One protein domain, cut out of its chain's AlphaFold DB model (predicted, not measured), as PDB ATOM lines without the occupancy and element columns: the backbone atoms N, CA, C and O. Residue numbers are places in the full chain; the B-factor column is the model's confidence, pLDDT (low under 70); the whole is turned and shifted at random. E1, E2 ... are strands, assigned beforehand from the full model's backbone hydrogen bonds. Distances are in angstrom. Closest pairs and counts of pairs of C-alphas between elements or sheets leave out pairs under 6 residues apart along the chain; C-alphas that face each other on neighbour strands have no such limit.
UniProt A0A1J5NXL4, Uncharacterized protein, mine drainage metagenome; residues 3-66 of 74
ATOM      1  N   VAL A   3     110.696  98.264 192.194       91.12
ATOM      2  CA  VAL A   3     110.374  96.869 191.848       91.12
ATOM      3  C   VAL A   3     110.882  96.621 190.431       91.12
ATOM      4  O   VAL A   3     110.556  97.389 189.531       91.12
ATOM      5  N   GLU A   4     111.690  95.584 190.237       91.75
ATOM      6  CA  GLU A   4     112.271  95.260 188.931       91.75
ATOM      7  C   GLU A   4     111.554  94.111 188.230       91.75
ATOM      8  O   GLU A   4     111.339  94.166 187.023       91.75
ATOM      9  N   ALA A   5     111.223  93.055 188.974       92.75
ATOM     10  CA  ALA A   5     110.645  91.837 188.422       92.75
ATOM     11  C   ALA A   5     109.969  90.997 189.510       92.75
ATOM     12  O   ALA A   5     110.319  91.090 190.688       92.75
ATOM     13  N   GLU A   6     109.053  90.125 189.100       96.06
ATOM     14  CA  GLU A   6     108.661  88.973 189.910       96.06
ATOM     15  C   GLU A   6     109.585  87.795 189.591       96.06
ATOM     16  O   GLU A   6     109.856  87.506 188.426       96.06
ATOM     17  N   GLU A   7     110.075  87.105 190.616       95.69
ATOM     18  CA  GLU A   7     111.019  85.999 190.464       95.69
ATOM     19  C   GLU A   7     110.707  84.884 191.464       95.69
ATOM     20  O   GLU A   7     110.364  85.136 192.623       95.69
ATOM     21  N   THR A   8     110.834  83.628 191.031       96.31
ATOM     22  CA  THR A   8     110.815  82.484 191.949       96.31
ATOM     23  C   THR A   8     112.243  82.170 192.368       96.31
ATOM     24  O   THR A   8     113.072  81.855 191.520       96.31
ATOM     25  N   VAL A   9     112.525  82.245 193.668       94.06
ATOM     26  CA  VAL A   9     113.865  82.037 194.228       94.06
ATOM     27  C   VAL A   9     113.859  80.873 195.204       94.06
ATOM     28  O   VAL A   9     113.010  80.795 196.094       94.06
ATOM     29  N   THR A  10     114.850  79.999 195.061       93.88
ATOM     30  CA  THR A  10     115.145  78.923 196.008       93.88
ATOM     31  C   THR A  10     116.306  79.336 196.908       93.88
ATOM     32  O   THR A  10     117.351  79.761 196.424       93.88
ATOM     33  N   VAL A  11     116.106  79.213 198.218       91.06
ATOM     34  CA  VAL A  11     117.099  79.419 199.285       91.06
ATOM     35  C   VAL A  11     117.063  78.208 200.229       91.06
ATOM     36  O   VAL A  11     116.126  77.409 200.136       91.06
ATOM     37  N   PRO A  12     118.006  78.043 201.178       90.88
ATOM     38  CA  PRO A  12     118.005  76.883 202.076       90.88
ATOM     39  C   PRO A  12     116.691  76.683 202.848       90.88
ATOM     40  O   PRO A  12     116.283  75.554 203.104       90.88
ATOM     41  N   ALA A  13     115.986  77.768 203.184       86.81
ATOM     42  CA  ALA A  13     114.694  77.708 203.864       86.81
ATOM     43  C   ALA A  13     113.496  77.314 202.970       86.81
ATOM     44  O   ALA A  13     112.395  77.152 203.496       86.81
ATOM     45  N   GLY A  14     113.667  77.193 201.650       91.38
ATOM     46  CA  GLY A  14     112.614  76.792 200.714       91.38
ATOM     47  C   GLY A  14     112.586  77.602 199.418       91.38
ATOM     48  O   GLY A  14     113.489  78.381 199.117       91.38
ATOM     49  N   THR A  15     111.518  77.418 198.641       94.19
ATOM     50  CA  THR A  15     111.285  78.148 197.386       94.19
ATOM     51  C   THR A  15     110.153  79.150 197.558       94.19
ATOM     52  O   THR A  15     109.089  78.808 198.071       94.19
ATOM     53  N   PHE A  16     110.376  80.385 197.114       94.38
ATOM     54  CA  PHE A  16     109.462  81.505 197.311       94.38
ATOM     55  C   PHE A  16     109.192  82.220 195.991       94.38
ATOM     56  O   PHE A  16     110.110  82.457 195.209       94.38
ATOM     57  N   ARG A  17     107.940  82.637 195.778       96.38
ATOM     58  CA  ARG A  17     107.625  83.699 194.815       96.38
ATOM     59  C   ARG A  17     107.956  85.038 195.458       96.38
ATOM     60  O   ARG A  17     107.541  85.297 196.589       96.38
ATOM     61  N   THR A  18     108.725  85.859 194.762       96.81
ATOM     62  CA  THR A  18     109.301  87.086 195.309       96.81
ATOM     63  C   THR A  18     109.177  88.245 194.336       96.81
ATOM     64  O   THR A  18     109.100  88.046 193.127       96.81
ATOM     65  N   LEU A  19     109.197  89.458 194.875       96.75
ATOM     66  CA  LEU A  19     109.477  90.668 194.116       96.75
ATOM     67  C   LEU A  19     110.966  90.974 194.249       96.75
ATOM     68  O   LEU A  19     111.465  91.096 195.371       96.75
ATOM     69  N   ARG A  20     111.665  91.115 193.125       96.44
ATOM     70  CA  ARG A  20     113.028  91.633 193.109       96.44
ATOM     71  C   ARG A  20     112.980  93.150 193.182       96.44
ATOM     72  O   ARG A  20     112.395  93.810 192.325       96.44
ATOM     73  N   LEU A  21     113.583  93.692 194.229       95.12
ATOM     74  CA  LEU A  21     113.626  95.113 194.530       95.12
ATOM     75  C   LEU A  21     115.060  95.600 194.390       95.12
ATOM     76  O   LEU A  21     115.958  94.957 194.926       95.12
ATOM     77  N   GLN A  22     115.269  96.742 193.741       95.25
ATOM     78  CA  GLN A  22     116.572  97.394 193.660       95.25
ATOM     79  C   GLN A  22     116.597  98.677 194.490       95.25
ATOM     80  O   GLN A  22     115.756  99.575 194.353       95.25
ATOM     81  N   GLY A  23     117.586  98.763 195.366       93.12
ATOM     82  CA  GLY A  23     117.990  99.954 196.092       93.12
ATOM     83  C   GLY A  23     119.340 100.449 195.587       93.12
ATOM     84  O   GLY A  23     120.178  99.673 195.140       93.12
ATOM     85  N   HIS A  24     119.545 101.755 195.675       92.75
ATOM     86  CA  HIS A  24     120.825 102.379 195.393       92.75
ATOM     87  C   HIS A  24     121.067 103.457 196.440       92.75
ATOM     88  O   HIS A  24     120.177 104.271 196.704       92.75
ATOM     89  N   TYR A  25     122.248 103.447 197.043       89.12
ATOM     90  CA  TYR A  25     122.657 104.427 198.034       89.12
ATOM     91  C   TYR A  25     124.123 104.798 197.826       89.12
ATOM     92  O   TYR A  25     124.980 103.936 197.645       89.12
ATOM     93  N   THR A  26     124.407 106.096 197.877       90.06
ATOM     94  CA  THR A  26     125.769 106.623 197.805       90.06
ATOM     95  C   THR A  26     126.173 107.131 199.183       90.06
ATOM     96  O   THR A  26     125.564 108.061 199.712       90.06
ATOM     97  N   ALA A  27     127.214 106.525 199.745       86.38
ATOM     98  CA  ALA A  27     127.942 107.019 200.906       86.38
ATOM     99  C   ALA A  27     129.133 107.878 200.457       86.38
ATOM    100  O   ALA A  27     129.560 107.828 199.304       86.38
ATOM    101  N   SER A  28     129.743 108.613 201.389       87.56
ATOM    102  CA  SER A  28     130.898 109.483 201.115       87.56
ATOM    103  C   SER A  28     132.103 108.774 200.479       87.56
ATOM    104  O   SER A  28     132.948 109.444 199.894       87.56
ATOM    105  N   GLN A  29     132.213 107.448 200.605       91.69
ATOM    106  CA  GLN A  29     133.361 106.653 200.146       91.69
ATOM    107  C   GLN A  29     132.971 105.432 199.301       91.69
ATOM    108  O   GLN A  29     133.846 104.657 198.905       91.69
ATOM    109  N   ALA A  30     131.681 105.235 199.026       92.62
ATOM    110  CA  ALA A  30     131.221 104.077 198.277       92.62
ATOM    111  C   ALA A  30     129.834 104.283 197.676       92.62
ATOM    112  O   ALA A  30     128.975 104.955 198.245       92.62
ATOM    113  N   THR A  31     129.601 103.612 196.563       94.31
ATOM    114  CA  THR A  31     128.279 103.411 195.992       94.31
ATOM    115  C   THR A  31     127.847 101.981 196.269       94.31
ATOM    116  O   THR A  31     128.588 101.045 195.975       94.31
ATOM    117  N   VAL A  32     126.656 101.812 196.833       93.75
ATOM    118  CA  VAL A  32     126.069 100.507 197.133       93.75
ATOM    119  C   VAL A  32     124.815 100.334 196.291       93.75
ATOM    120  O   VAL A  32     123.894 101.154 196.341       93.75
ATOM    121  N   MET A  33     124.778  99.252 195.526       94.88
ATOM    122  CA  MET A  33     123.579  98.768 194.856       94.88
ATOM    123  C   MET A  33     123.110  97.512 195.576       94.88
ATOM    124  O   MET A  33     123.896  96.591 195.790       94.88
ATOM    125  N   THR A  34     121.838  97.474 195.953       94.25
ATOM    126  CA  THR A  34     121.269  96.327 196.658       94.25
ATOM    127  C   THR A  34     120.092  95.758 195.896       94.25
ATOM    128  O   THR A  34     119.151  96.484 195.584       94.25
ATOM    129  N   HIS A  35     120.091  94.447 195.690       95.69
ATOM    130  CA  HIS A  35     118.928  93.689 195.250       95.69
ATOM    131  C   HIS A  35     118.377  92.865 196.407       95.69
ATOM    132  O   HIS A  35     119.100  92.087 197.022       95.69
ATOM    133  N   TYR A  36     117.083  93.000 196.679       94.56
ATOM    134  CA  TYR A  36     116.361  92.183 197.651       94.56
ATOM    135  C   TYR A  36     115.298  91.353 196.944       94.56
ATOM    136  O   TYR A  36     114.578  91.869 196.095       94.56
ATOM    137  N   TRP A  37     115.133  90.097 197.351       96.38
ATOM    138  CA  TRP A  37     114.012  89.263 196.920       96.38
ATOM    139  C   TRP A  37     113.012  89.158 198.062       96.38
ATOM    140  O   TRP A  37     113.213  88.411 199.024       96.38
ATOM    141  N   TYR A  38     111.948  89.954 197.970       94.38
ATOM    142  CA  TYR A  38     110.909  90.054 198.985       94.38
ATOM    143  C   TYR A  38     109.791  89.044 198.725       94.38
ATOM    144  O   TYR A  38     109.055  89.159 197.745       94.38
ATOM    145  N   ALA A  39     109.650  88.051 199.603       94.88
ATOM    146  CA  ALA A  39     108.564  87.081 199.558       94.88
ATOM    147  C   ALA A  39     107.329  87.673 200.246       94.88
ATOM    148  O   ALA A  39     107.225  87.660 201.474       94.88
ATOM    149  N   THR A  40     106.376  88.175 199.459       90.50
ATOM    150  CA  THR A  40     105.166  88.847 199.966       90.50
ATOM    151  C   THR A  40     104.354  87.955 200.904       90.50
ATOM    152  O   THR A  40     103.969  88.399 201.981       90.50
ATOM    153  N   ALA A  41     104.190  86.674 200.560       89.94
ATOM    154  CA  ALA A  41     103.486  85.693 201.389       89.94
ATOM    155  C   ALA A  41     104.173  85.414 202.740       89.94
ATOM    156  O   ALA A  41     103.508  85.038 203.701       89.94
ATOM    157  N   ALA A  42     105.494  85.599 202.830       87.50
ATOM    158  CA  ALA A  42     106.251  85.459 204.075       87.50
ATOM    159  C   ALA A  42     106.440  86.798 204.815       87.50
ATOM    160  O   ALA A  42     107.000  86.806 205.910       87.50
ATOM    161  N   GLY A  43     106.026  87.919 204.210       89.38
ATOM    162  CA  GLY A  43     106.175  89.266 204.762       89.38
ATOM    163  C   GLY A  43     107.626  89.721 204.951       89.38
ATOM    164  O   GLY A  43     107.890  90.538 205.828       89.38
ATOM    165  N   ARG A  44     108.588  89.154 204.206       90.12
ATOM    166  CA  ARG A  44     110.024  89.428 204.407       90.12
ATOM    167  C   ARG A  44     110.898  89.108 203.198       90.12
ATOM    168  O   ARG A  44     110.527  88.312 202.337       90.12
ATOM    169  N   SER A  45     112.107  89.667 203.190       92.75
ATOM    170  CA  SER A  45     113.157  89.310 202.230       92.75
ATOM    171  C   SER A  45     113.754  87.938 202.543       92.75
ATOM    172  O   SER A  45     114.054  87.633 203.696       92.75
ATOM    173  N   VAL A  46     113.923  87.109 201.513       94.44
ATOM    174  CA  VAL A  46     114.474  85.744 201.632       94.44
ATOM    175  C   VAL A  46     115.891  85.622 201.078       94.44
ATOM    176  O   VAL A  46     116.605  84.685 201.424       94.44
ATOM    177  N   LYS A  47     116.307  86.588 200.257       94.94
ATOM    178  CA  LYS A  47     117.646  86.716 199.687       94.94
ATOM    179  C   LYS A  47     117.980  88.191 199.507       94.94
ATOM    180  O   LYS A  47     117.079  88.997 199.250       94.94
ATOM    181  N   GLY A  48     119.259  88.527 199.588       94.88
ATOM    182  CA  GLY A  48     119.748  89.794 199.078       94.88
ATOM    183  C   GLY A  48     121.172  89.721 198.559       94.88
ATOM    184  O   GLY A  48     121.939  88.807 198.874       94.88
ATOM    185  N   VAL A  49     121.472  90.670 197.686       95.06
ATOM    186  CA  VAL A  49     122.768  90.864 197.052       95.06
ATOM    187  C   VAL A  49     123.119  92.334 197.185       95.06
ATOM    188  O   VAL A  49     122.338  93.181 196.769       95.06
ATOM    189  N   GLU A  50     124.292  92.626 197.724       94.69
ATOM    190  CA  GLU A  50     124.834  93.978 197.803       94.69
ATOM    191  C   GLU A  50     126.131  94.047 197.011       94.69
ATOM    192  O   GLU A  50     127.101  93.364 197.337       94.69
ATOM    193  N   ASP A  51     126.148  94.889 195.987       95.12
ATOM    194  CA  ASP A  51     127.338  95.236 195.228       95.12
ATOM    195  C   ASP A  51     127.821  96.614 195.696       95.12
ATOM    196  O   ASP A  51     127.167  97.637 195.492       95.12
ATOM    197  N   THR A  52     128.978  96.637 196.353       94.88
ATOM    198  CA  THR A  52     129.639  97.854 196.834       94.88
ATOM    199  C   THR A  52     130.800  98.207 195.916       94.88
ATOM    200  O   THR A  52     131.708  97.399 195.729       94.88
ATOM    201  N   LEU A  53     130.805  99.430 195.388       95.31
ATOM    202  CA  LEU A  53     131.928 100.039 194.681       95.31
ATOM    203  C   LEU A  53     132.525 101.148 195.551       95.31
ATOM    204  O   LEU A  53     131.927 102.214 195.699       95.31
ATOM    205  N   ALA A  54     133.700 100.909 196.125       92.50
ATOM    206  CA  ALA A  54     134.445 101.924 196.860       92.50
ATOM    207  C   ALA A  54     135.095 102.940 195.906       92.50
ATOM    208  O   ALA A  54     135.404 102.625 194.755       92.50
ATOM    209  N   ILE A  55     135.376 104.148 196.401       91.19
ATOM    210  CA  ILE A  55     135.987 105.227 195.600       91.19
ATOM    211  C   ILE A  55     137.370 104.883 195.028       91.19
ATOM    212  O   ILE A  55     137.772 105.438 194.011       91.19
ATOM    213  N   ASN A  56     138.093 103.953 195.655       92.50
ATOM    214  CA  ASN A  56     139.385 103.464 195.173       92.50
ATOM    215  C   ASN A  56     139.245 102.388 194.075       92.50
ATOM    216  O   ASN A  56     140.234 101.769 193.693       92.50
ATOM    217  N   GLY A  57     138.021 102.127 193.605       89.44
ATOM    218  CA  GLY A  57     137.705 101.127 192.588       89.44
ATOM    219  C   GLY A  57     137.495  99.708 193.123       89.44
ATOM    220  O   GLY A  57     137.169  98.819 192.337       89.44
ATOM    221  N   THR A  58     137.639  99.473 194.433       94.06
ATOM    222  CA  THR A  58     137.402  98.148 195.030       94.06
ATOM    223  C   THR A  58     135.934  97.769 194.902       94.06
ATOM    224  O   THR A  58     135.052  98.541 195.277       94.06
ATOM    225  N   ARG A  59     135.674  96.561 194.392       94.12
ATOM    226  CA  ARG A  59     134.332  95.987 194.290       94.12
ATOM    227  C   ARG A  59     134.181  94.835 195.266       94.12
ATOM    228  O   ARG A  59     134.961  93.887 195.218       94.12
ATOM    229  N   THR A  60     133.145  94.902 196.088       94.00
ATOM    230  CA  THR A  60     132.786  93.843 197.029       94.00
ATOM    231  C   THR A  60     131.352  93.429 196.774       94.00
ATOM    232  O   THR A  60     130.483  94.287 196.644       94.00
ATOM    233  N   ARG A  61     131.107  92.120 196.734       95.25
ATOM    234  CA  ARG A  61     129.764  91.558 196.632       95.25
ATOM    235  C   ARG A  61     129.447  90.745 197.874       95.25
ATOM    236  O   ARG A  61     130.157  89.788 198.176       95.25
ATOM    237  N   LEU A  62     128.372  91.108 198.560       91.00
ATOM    238  CA  LEU A  62     127.806  90.333 199.657       91.00
ATOM    239  C   LEU A  62     126.534  89.642 199.169       91.00
ATOM    240  O   LEU A  62     125.686  90.262 198.533       91.00
ATOM    241  N   ILE A  63     126.402  88.351 199.461       92.12
ATOM    242  CA  ILE A  63     125.198  87.569 199.175       92.12
ATOM    243  C   ILE A  63     124.756  86.938 200.484       92.12
ATOM    244  O   ILE A  63     125.559  86.305 201.169       92.12
ATOM    245  N   TYR A  64     123.484  87.094 200.823       90.19
ATOM    246  CA  TYR A  64     122.890  86.442 201.981       90.19
ATOM    247  C   TYR A  64     121.559  85.805 201.609       90.19
ATOM    248  O   TYR A  64     120.783  86.318 200.801       90.19
ATOM    249  N   GLU A  65     121.298  84.666 202.235       89.31
ATOM    250  CA  GLU A  65     120.113  83.851 202.016       89.31
ATOM    251  C   GLU A  65     119.529  83.458 203.364       89.31
ATOM    252  O   GLU A  65     120.250  83.233 204.341       89.31
ATOM    253  N   LEU A  66     118.204  83.375 203.431       80.19
ATOM    254  CA  LEU A  66     117.525  82.942 204.635       80.19
ATOM    255  C   LEU A  66     117.830  81.454 204.895       80.19
ATOM    256  O   LEU A  66     117.382  80.576 204.160       80.19
TER     257      LEU A  66
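What this domain is: This is residues 3 to 66 of the 74 residues of an uncharacterized protein of mine drainage metagenome (UniProt A0A1J5NXL4). A long, twisted ribbon of strands is folded over at one end, where E1 and the part of E2 before its bend swing across towards the end of E5. The sheet is curled like part of a barrel, and its two leaves are only partly face to face. The 64 printed residues hold no named helix and five named strands, E1 to E5 in chain order, which is also their order across the antiparallel sheet. The class is all strand; the whole is elongated, spanning 39 by 22 by 16 A, and only just loose, close to compact, with a radius of gyration of the C-alphas of 13.1 A.

How they stand to each other: Begin with E1, residues 3 to 11, which bends by 70 degrees at residue 6. Its antiparallel neighbour E2, residues 14 to 27, bends by 83 degrees at residue 17; look for N 9 and O 16, 2.9 A apart, within hydrogen-bond range. Next come E3, residues 30 to 39, with N 23 and O 34 at 2.8 A from E2 to E3, and E4, residues 44 to 54, with N 35 and O 49 at 2.8 A from E3 to E4. E4 bends by 65 degrees at residue 47. E5, residues 59 to 65, follows, with N 50 and O 62 at 2.9 A from E4 to E5. These strands form a meander, each the antiparallel neighbour of the one before, and a folded sheet, bent back into two leaves: E1 and E2 face E4 and E5, with E3 as the hinge. The closest C-alphas of edge strands E1 and E5, those of Val 11 and Glu 65, are 6.0 A apart. E2 and E5 are apart.

Where its parts are: Find C-alpha 3 at (110.374, 96.869, 191.848), where E1 begins. E2 spans 33.9 A, E3 28.4 A and E4 28.5 A; E1 spans 20.1 A and E5 20.2 A, ending at C-alpha 65, (120.113, 83.851, 202.016).

The domain as a whole: The two C-alphas farthest apart, those of Ala 41 and Asn 56, are 40.5 A apart. The printed part has no cut, the four links are tight, and no printed residue of this model has a pLDDT under 70.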